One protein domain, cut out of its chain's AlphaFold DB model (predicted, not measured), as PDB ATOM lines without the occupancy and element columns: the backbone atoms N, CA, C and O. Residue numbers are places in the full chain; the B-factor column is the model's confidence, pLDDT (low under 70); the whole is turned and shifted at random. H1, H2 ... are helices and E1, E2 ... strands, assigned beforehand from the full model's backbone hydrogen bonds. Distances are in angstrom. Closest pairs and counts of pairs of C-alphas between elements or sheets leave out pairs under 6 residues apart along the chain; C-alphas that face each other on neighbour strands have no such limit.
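AT A GLANCE: This is residues 10 to 74 of the 76 residues of an uncharacterized protein of Vibrio sagamiensis NBRC 104589 (UniProt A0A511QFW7). The long helix H1 packs with residues 18 to 22 on the short helix H2 and with residues 15 to 23 on a strand hairpin, E1 and E2, while link residues 52 to 53 pair beside E1. The printed part has 65 residues, with two named helices, then two antiparallel strands: mixed class. It is compact, radius of gyration of the C-alphas 10.7 A, spanning 30 by 27 by 18 A.

HOW THE PARTS SIT: H1, residues 10 to 29, touches H2, residues 34 to 41, at Lys 18 and Phe 41, closest C-alphas 6.1 A apart; this helical hairpin runs opposite ways at a steep tilt of 43 degrees. Both have every O i to N i+4 pair within hydrogen-bond range. In the hairpin of E1, residues 57 to 61, and E2, residues 68 to 73, N 58 and O 72 are within hydrogen-bond range, 2.8 A. The closest C-alphas of H1 and E2, Phe 19 and Cys 68, are 6.0 A apart.

IN THESE COORDINATES: H1 begins at C-alpha 10 (161.747, 102.225, 41.864) and measures 28.7 A; E2, 14.1 A, ends at C-alpha 73 (166.771, 113.718, 47.488).

THE WHOLE: The printed part has no cut. H2 to E1 is a long link. Residues 10 to 12 have pLDDT under 70.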
ATOM      1  N   ASP A  10     162.366 103.008  40.783       50.91
ATOM      2  CA  ASP A  10     161.747 102.225  41.864       50.91
ATOM      3  C   ASP A  10     161.579 103.040  43.159       50.91
ATOM      4  O   ASP A  10     160.575 102.905  43.871       50.91
ATOM      5  N   CYS A  11     162.514 103.959  43.431       54.12
ATOM      6  CA  CYS A  11     162.438 104.860  44.582       54.12
ATOM      7  C   CYS A  11     161.256 105.837  44.450       54.12
ATOM      8  O   CYS A  11     160.521 106.057  45.419       54.12
ATOM      9  N   THR A  12     161.001 106.354  43.240       64.50
ATOM     10  CA  THR A  12     159.864 107.248  42.975       64.50
ATOM     11  C   THR A  12     158.516 106.543  43.099       64.50
ATOM     12  O   THR A  12     157.615 107.093  43.730       64.50
ATOM     13  N   ASN A  13     158.377 105.312  42.593       73.31
ATOM     14  CA  ASN A  13     157.116 104.565  42.695       73.31
ATOM     15  C   ASN A  13     156.789 104.198  44.148       73.31
ATOM     16  O   ASN A  13     155.660 104.377  44.607       73.31
ATOM     17  N   THR A  14     157.795 103.747  44.900       81.06
ATOM     18  CA  THR A  14     157.635 103.401  46.319       81.06
ATOM     19  C   THR A  14     157.290 104.634  47.157       81.06
ATOM     20  O   THR A  14     156.413 104.582  48.018       81.06
ATOM     21  N   THR A  15     157.933 105.770  46.881       84.56
ATOM     22  CA  THR A  15     157.665 107.032  47.588       84.56
ATOM     23  C   THR A  15     156.268 107.568  47.278       84.56
ATOM     24  O   THR A  15     155.548 107.961  48.194       84.56
ATOM     25  N   GLN A  16     155.831 107.507  46.016       85.69
ATOM     26  CA  GLN A  16     154.466 107.886  45.639       85.69
ATOM     27  C   GLN A  16     153.411 107.019  46.337       85.69
ATOM     28  O   GLN A  16     152.411 107.548  46.820       85.69
ATOM     29  N   ALA A  17     153.634 105.706  46.458       89.94
ATOM     30  CA  ALA A  17     152.722 104.818  47.180       89.94
ATOM     31  C   ALA A  17     152.629 105.161  48.681       89.94
ATOM     32  O   ALA A  17     151.536 105.156  49.260       89.94
ATOM     33  N   LYS A  18     153.759 105.522  49.307       91.88
ATOM     34  CA  LYS A  18     153.800 106.006  50.699       91.88
ATOM     35  C   LYS A  18     153.026 107.319  50.852       91.88
ATOM     36  O   LYS A  18     152.180 107.427  51.732       91.88
ATOM     37  N   PHE A  19     153.229 108.284  49.959       92.19
ATOM     38  CA  PHE A  19     152.490 109.554  49.979       92.19
ATOM     39  C   PHE A  19     150.989 109.373  49.750       92.19
ATOM     40  O   PHE A  19     150.177 110.002  50.425       92.19
ATOM     41  N   LEU A  20     150.593 108.460  48.860       91.44
ATOM     42  CA  LEU A  20     149.184 108.122  48.679       91.44
ATOM     43  C   LEU A  20     148.579 107.532  49.960       91.44
ATOM     44  O   LEU A  20     147.429 107.817  50.293       91.44
ATOM     45  N   SER A  21     149.352 106.731  50.693       93.56
ATOM     46  CA  SER A  21     148.935 106.185  51.987       93.56
ATOM     47  C   SER A  21     148.758 107.287  53.035       93.56
ATOM     48  O   SER A  21     147.768 107.265  53.763       93.56
ATOM     49  N   VAL A  22     149.639 108.294  53.057       93.50
ATOM     50  CA  VAL A  22     149.483 109.495  53.900       93.50
ATOM     51  C   VAL A  22     148.195 110.242  53.567       93.50
ATOM     52  O   VAL A  22     147.394 110.514  54.460       93.50
ATOM     53  N   PHE A  23     147.954 110.520  52.285       91.75
ATOM     54  CA  PHE A  23     146.742 111.210  51.846       91.75
ATOM     55  C   PHE A  23     145.471 110.460  52.260       91.75
ATOM     56  O   PHE A  23     144.537 111.058  52.793       91.75
ATOM     57  N   ARG A  24     145.442 109.135  52.070       93.00
ATOM     58  CA  ARG A  24     144.313 108.289  52.490       93.00
ATOM     59  C   ARG A  24     144.095 108.331  53.998       93.00
ATOM     60  O   ARG A  24     142.957 108.489  54.425       93.00
ATOM     61  N   HIS A  25     145.168 108.252  54.783       94.75
ATOM     62  CA  HIS A  25     145.081 108.323  56.238       94.75
ATOM     63  C   HIS A  25     144.484 109.657  56.701       94.75
ATOM     64  O   HIS A  25     143.550 109.673  57.493       94.75
ATOM     65  N   VAL A  26     144.945 110.782  56.147       93.62
ATOM     66  CA  VAL A  26     144.383 112.100  56.486       93.62
ATOM     67  C   VAL A  26     142.921 112.220  56.047       93.62
ATOM     68  O   VAL A  26     142.114 112.799  56.768       93.62
ATOM     69  N   LYS A  27     142.535 111.639  54.906       92.50
ATOM     70  CA  LYS A  27     141.125 111.612  54.481       92.50
ATOM     71  C   LYS A  27     140.224 110.813  55.420       92.50
ATOM     72  O   LYS A  27     139.062 111.175  55.560       92.50
ATOM     73  N   GLU A  28     140.742 109.756  56.033       94.81
ATOM     74  CA  GLU A  28     139.986 108.892  56.939       94.81
ATOM     75  C   GLU A  28     139.941 109.442  58.374       94.81
ATOM     76  O   GLU A  28     138.882 109.450  58.998       94.81
ATOM     77  N   PHE A  29     141.065 109.955  58.880       93.44
ATOM     78  CA  PHE A  29     141.231 110.342  60.288       93.44
ATOM     79  C   PHE A  29     141.307 111.862  60.518       93.44
ATOM     80  O   PHE A  29     141.371 112.317  61.660       93.44
ATOM     81  N   GLY A  30     141.309 112.670  59.455       91.75
ATOM     82  CA  GLY A  30     141.322 114.139  59.494       91.75
ATOM     83  C   GLY A  30     142.683 114.773  59.799       91.75
ATOM     84  O   GLY A  30     142.865 115.970  59.590       91.75
ATOM     85  N   SER A  31     143.649 113.992  60.281       92.62
ATOM     86  CA  SER A  31     145.025 114.438  60.495       92.62
ATOM     87  C   SER A  31     146.002 113.266  60.443       92.62
ATOM     88  O   SER A  31     145.582 112.112  60.381       92.62
ATOM     89  N   ILE A  32     147.305 113.552  60.468       93.94
ATOM     90  CA  ILE A  32     148.349 112.527  60.568       93.94
ATOM     91  C   ILE A  32     149.361 112.856  61.669       93.94
ATOM     92  O   ILE A  32     149.839 113.995  61.788       93.94
ATOM     93  N   SER A  33     149.693 111.857  62.492       93.31
ATOM     94  CA  SER A  33     150.718 111.971  63.533       93.31
ATOM     95  C   SER A  33     152.114 111.616  63.008       93.31
ATOM     96  O   SER A  33     152.261 110.944  61.986       93.31
ATOM     97  N   ASP A  34     153.158 112.021  63.729       92.81
ATOM     98  CA  ASP A  34     154.535 111.684  63.346       92.81
ATOM     99  C   ASP A  34     154.792 110.169  63.466       92.81
ATOM    100  O   ASP A  34     155.543 109.587  62.685       92.81
ATOM    101  N   LEU A  35     154.088 109.494  64.384       94.38
ATOM    102  CA  LEU A  35     154.122 108.038  64.506       94.38
ATOM    103  C   LEU A  35     153.498 107.346  63.286       94.38
ATOM    104  O   LEU A  35     154.002 106.315  62.841       94.38
ATOM    105  N   ASP A  36     152.414 107.894  62.739       94.56
ATOM    106  CA  ASP A  36     151.765 107.335  61.550       94.56
ATOM    107  C   ASP A  36     152.636 107.512  60.308       94.56
ATOM    108  O   ASP A  36     152.737 106.589  59.500       94.56
ATOM    109  N   LEU A  37     153.358 108.633  60.204       93.25
ATOM    110  CA  LEU A  37     154.393 108.811  59.184       93.25
ATOM    111  C   LEU A  37     155.472 107.726  59.300       93.25
ATOM    112  O   LEU A  37     155.761 107.053  58.314       93.25
ATOM    113  N   CYS A  38     156.008 107.468  60.494       94.38
ATOM    114  CA  CYS A  38     156.984 106.388  60.681       94.38
ATOM    115  C   CYS A  38     156.430 105.013  60.262       94.38
ATOM    116  O   CYS A  38     157.121 104.241  59.597       94.38
ATOM    117  N   LYS A  39     155.167 104.708  60.592       94.88
ATOM    118  CA  LYS A  39     154.514 103.446  60.197       94.88
ATOM    119  C   LYS A  39     154.336 103.331  58.684       94.88
ATOM    120  O   LYS A  39     154.644 102.284  58.124       94.88
ATOM    121  N   ILE A  40     153.854 104.386  58.027       93.69
ATOM    122  CA  ILE A  40     153.609 104.393  56.577       93.69
ATOM    123  C   ILE A  40     154.923 104.261  55.807       93.69
ATOM    124  O   ILE A  40     154.997 103.546  54.808       93.69
ATOM    125  N   PHE A  41     155.970 104.945  56.266       91.25
ATOM    126  CA  PHE A  41     157.259 104.912  55.590       91.25
ATOM    127  C   PHE A  41     158.089 103.686  55.975       91.25
ATOM    128  O   PHE A  41     159.015 103.348  55.238       91.25
ATOM    129  N   GLY A  42     157.740 103.000  57.068       93.44
ATOM    130  CA  GLY A  42     158.469 101.836  57.570       93.44
ATOM    131  C   GLY A  42     159.882 102.178  58.043       93.44
ATOM    132  O   GLY A  42     160.749 101.311  58.071       93.44
ATOM    133  N   GLU A  43     160.135 103.444  58.367       92.31
ATOM    134  CA  GLU A  43     161.439 103.954  58.782       92.31
ATOM    135  C   GLU A  43     161.263 105.102  59.780       92.31
ATOM    136  O   GLU A  43     160.167 105.635  59.962       92.31
ATOM    137  N   THR A  44     162.354 105.488  60.442       93.38
ATOM    138  CA  THR A  44     162.332 106.662  61.318       93.38
ATOM    139  C   THR A  44     162.284 107.923  60.468       93.38
ATOM    140  O   THR A  44     163.217 108.203  59.716       93.38
ATOM    141  N   ILE A  45     161.208 108.689  60.625       94.25
ATOM    142  CA  ILE A  45     161.073 110.029  60.068       94.25
ATOM    143  C   ILE A  45     161.295 111.026  61.203       94.25
ATOM    144  O   ILE A  45     160.693 110.905  62.269       94.25
ATOM    145  N   TRP A  46     162.154 112.015  60.982       92.69
ATOM    146  CA  TRP A  46     162.361 113.115  61.926       92.69
ATOM    147  C   TRP A  46     162.014 114.447  61.267       92.69
ATOM    148  O   TRP A  46     162.065 114.560  60.044       92.69
ATOM    149  N   SER A  47     161.639 115.443  62.067       91.31
ATOM    150  CA  SER A  47     161.312 116.785  61.581       91.31
ATOM    151  C   SER A  47     162.270 117.817  62.164       91.31
ATOM    152  O   SER A  47     162.617 117.738  63.342       91.31
ATOM    153  N   ASP A  48     162.679 118.784  61.345       91.12
ATOM    154  CA  ASP A  48     163.427 119.973  61.772       91.12
ATOM    155  C   ASP A  48     162.507 121.158  62.141       91.12
ATOM    156  O   ASP A  48     162.981 122.255  62.436       91.12
ATOM    157  N   GLY A  49     161.186 120.940  62.135       88.31
ATOM    158  CA  GLY A  49     160.155 121.959  62.344       88.31
ATOM    159  C   GLY A  49     159.659 122.629  61.057       88.31
ATOM    160  O   GLY A  49     158.624 123.293  61.094       88.31
ATOM    161  N   MET A  50     160.342 122.437  59.926       88.50
ATOM    162  CA  MET A  50     159.932 122.937  58.608       88.50
ATOM    163  C   MET A  50     159.586 121.803  57.640       88.50
ATOM    164  O   MET A  50     158.623 121.912  56.879       88.50
ATOM    165  N   GLU A  51     160.354 120.719  57.670       93.44
ATOM    166  CA  GLU A  51     160.200 119.555  56.808       93.44
ATOM    167  C   GLU A  51     160.304 118.253  57.606       93.44
ATOM    168  O   GLU A  51     160.618 118.225  58.800       93.44
ATOM    169  N   TYR A  52     160.001 117.155  56.923       93.62
ATOM    170  CA  TYR A  52     160.219 115.797  57.382       93.62
ATOM    171  C   TYR A  52     161.360 115.170  56.591       93.62
ATOM    172  O   TYR A  52     161.512 115.378  55.386       93.62
ATOM    173  N   HIS A  53     162.156 114.360  57.270       93.19
ATOM    174  CA  HIS A  53     163.360 113.769  56.719       93.19
ATOM    175  C   HIS A  53     163.336 112.258  56.916       93.19
ATOM    176  O   HIS A  53     163.277 111.762  58.042       93.19
ATOM    177  N   SER A  54     163.439 111.540  55.803       90.62
ATOM    178  CA  SER A  54     163.728 110.112  55.769       90.62
ATOM    179  C   SER A  54     165.230 109.873  55.594       90.62
ATOM    180  O   SER A  54     166.040 110.813  55.500       90.62
ATOM    181  N   SER A  55     165.617 108.600  55.535       88.56
ATOM    182  CA  SER A  55     166.982 108.207  55.177       88.56
ATOM    183  C   SER A  55     167.364 108.654  53.757       88.56
ATOM    184  O   SER A  55     168.500 109.066  53.528       88.56
ATOM    185  N   ALA A  56     166.407 108.655  52.823       87.00
ATOM    186  CA  ALA A  56     166.654 108.861  51.396       87.00
ATOM    187  C   ALA A  56     166.307 110.271  50.880       87.00
ATOM    188  O   ALA A  56     166.900 110.735  49.902       87.00
ATOM    189  N   PHE A  57     165.362 110.977  51.505       88.81
ATOM    190  CA  PHE A  57     164.879 112.274  51.022       88.81
ATOM    191  C   PHE A  57     164.277 113.133  52.139       88.81
ATOM    192  O   PHE A  57     164.099 112.697  53.275       88.81
ATOM    193  N   SER A  58     163.994 114.387  51.807       91.50
ATOM    194  CA  SER A  58     163.251 115.333  52.642       91.50
ATOM    195  C   SER A  58     161.964 115.716  51.929       91.50
ATOM    196  O   SER A  58     161.950 115.822  50.698       91.50
ATOM    197  N   PHE A  59     160.886 115.877  52.682       92.94
ATOM    198  CA  PHE A  59     159.559 116.147  52.154       92.94
ATOM    199  C   PHE A  59     158.733 116.991  53.118       92.94
ATOM    200  O   PHE A  59     158.937 116.974  54.330       92.94
ATOM    201  N   LYS A  60     157.755 117.706  52.576       93.38
ATOM    202  CA  LYS A  60     156.721 118.403  53.339       93.38
ATOM    203  C   LYS A  60     155.455 117.574  53.341       93.38
ATOM    204  O   LYS A  60     155.149 116.908  52.353       93.38
ATOM    205  N   VAL A  61     154.709 117.655  54.436       90.94
ATOM    206  CA  VAL A  61     153.347 117.135  54.506       90.94
ATOM    207  C   VAL A  61     152.440 118.185  55.124       90.94
ATOM    208  O   VAL A  61     152.706 118.707  56.207       90.94
ATOM    209  N   ASP A  62     151.350 118.490  54.437       90.44
ATOM    210  CA  ASP A  62     150.233 119.195  55.044       90.44
ATOM    211  C   ASP A  62     149.435 118.184  55.869       90.44
ATOM    212  O   ASP A  62     148.826 117.254  55.338       90.44
ATOM    213  N   ARG A  63     149.443 118.357  57.192       87.81
ATOM    214  CA  ARG A  63     148.820 117.405  58.115       87.81
ATOM    215  C   ARG A  63     147.294 117.385  58.030       87.81
ATOM    216  O   ARG A  63     146.715 116.419  58.506       87.81
ATOM    217  N   GLN A  64     146.655 118.408  57.460       86.75
ATOM    218  CA  GLN A  64     145.195 118.515  57.340       86.75
ATOM    219  C   GLN A  64     144.682 118.043  55.980       86.75
ATOM    220  O   GLN A  64     143.569 117.531  55.881       86.75
ATOM    221  N   THR A  65     145.476 118.205  54.919       87.19
ATOM    222  CA  THR A  65     145.088 117.765  53.567       87.19
ATOM    223  C   THR A  65     145.741 116.451  53.147       87.19
ATOM    224  O   THR A  65     145.223 115.771  52.261       87.19
ATOM    225  N   GLY A  66     146.851 116.073  53.786       86.94
ATOM    226  CA  GLY A  66     147.667 114.911  53.435       86.94
ATOM    227  C   GLY A  66     148.520 115.122  52.184       86.94
ATOM    228  O   GLY A  66     149.129 114.169  51.695       86.94
ATOM    229  N   ASN A  67     148.564 116.347  51.651       88.38
ATOM    230  CA  ASN A  67     149.394 116.679  50.502       88.38
ATOM    231  C   ASN A  67     150.870 116.561  50.880       88.38
ATOM    232  O   ASN A  67     151.319 117.175  51.846       88.38
ATOM    233  N   CYS A  68     151.607 115.771  50.101       88.88
ATOM    234  CA  CYS A  68     153.031 115.529  50.294       88.88
ATOM    235  C   CYS A  68     153.828 116.094  49.116       88.88
ATOM    236  O   CYS A  68     153.449 115.889  47.962       88.88
ATOM    237  N   GLU A  69     154.958 116.737  49.394       89.44
ATOM    238  CA  GLU A  69     155.859 117.278  48.371       89.44
ATOM    239  C   GLU A  69     157.305 116.918  48.705       89.44
ATOM    240  O   GLU A  69     157.742 117.102  49.838       89.44
ATOM    241  N   ILE A  70     158.059 116.401  47.733       89.19
ATOM    242  CA  ILE A  70     159.480 116.087  47.927       89.19
ATOM    243  C   ILE A  70     160.290 117.366  47.752       89.19
ATOM    244  O   ILE A  70     160.322 117.929  46.661       89.19
ATOM    245  N   SER A  71     160.999 117.771  48.802       85.75
ATOM    246  CA  SER A  71     161.866 118.949  48.780       85.75
ATOM    247  C   SER A  71     163.259 118.636  48.229       85.75
ATOM    248  O   SER A  71     163.823 119.420  47.466       85.75
ATOM    249  N   ARG A  72     163.857 117.504  48.629       84.31
ATOM    250  CA  ARG A  72     165.234 117.141  48.240       84.31
ATOM    251  C   ARG A  72     165.500 115.642  48.364       84.31
ATOM    252  O   ARG A  72     165.217 115.059  49.406       84.31
ATOM    253  N   TYR A  73     166.163 115.051  47.373       81.94
ATOM    254  CA  TYR A  73     166.771 113.718  47.488       81.94
ATOM    255  C   TYR A  73     168.191 113.819  48.064       81.94
ATOM    256  O   TYR A  73     168.951 114.705  47.681       81.94
ATOM    257  N   LYS A  74     168.549 112.942  49.010       75.88
ATOM    258  CA  LYS A  74     169.857 112.979  49.698       75.88
ATOM    259  C   LYS A  74     170.980 112.289  48.916       75.88
ATOM    260  O   LYS A  74     172.142 112.605  49.140       75.88
TER     261      LYS A  74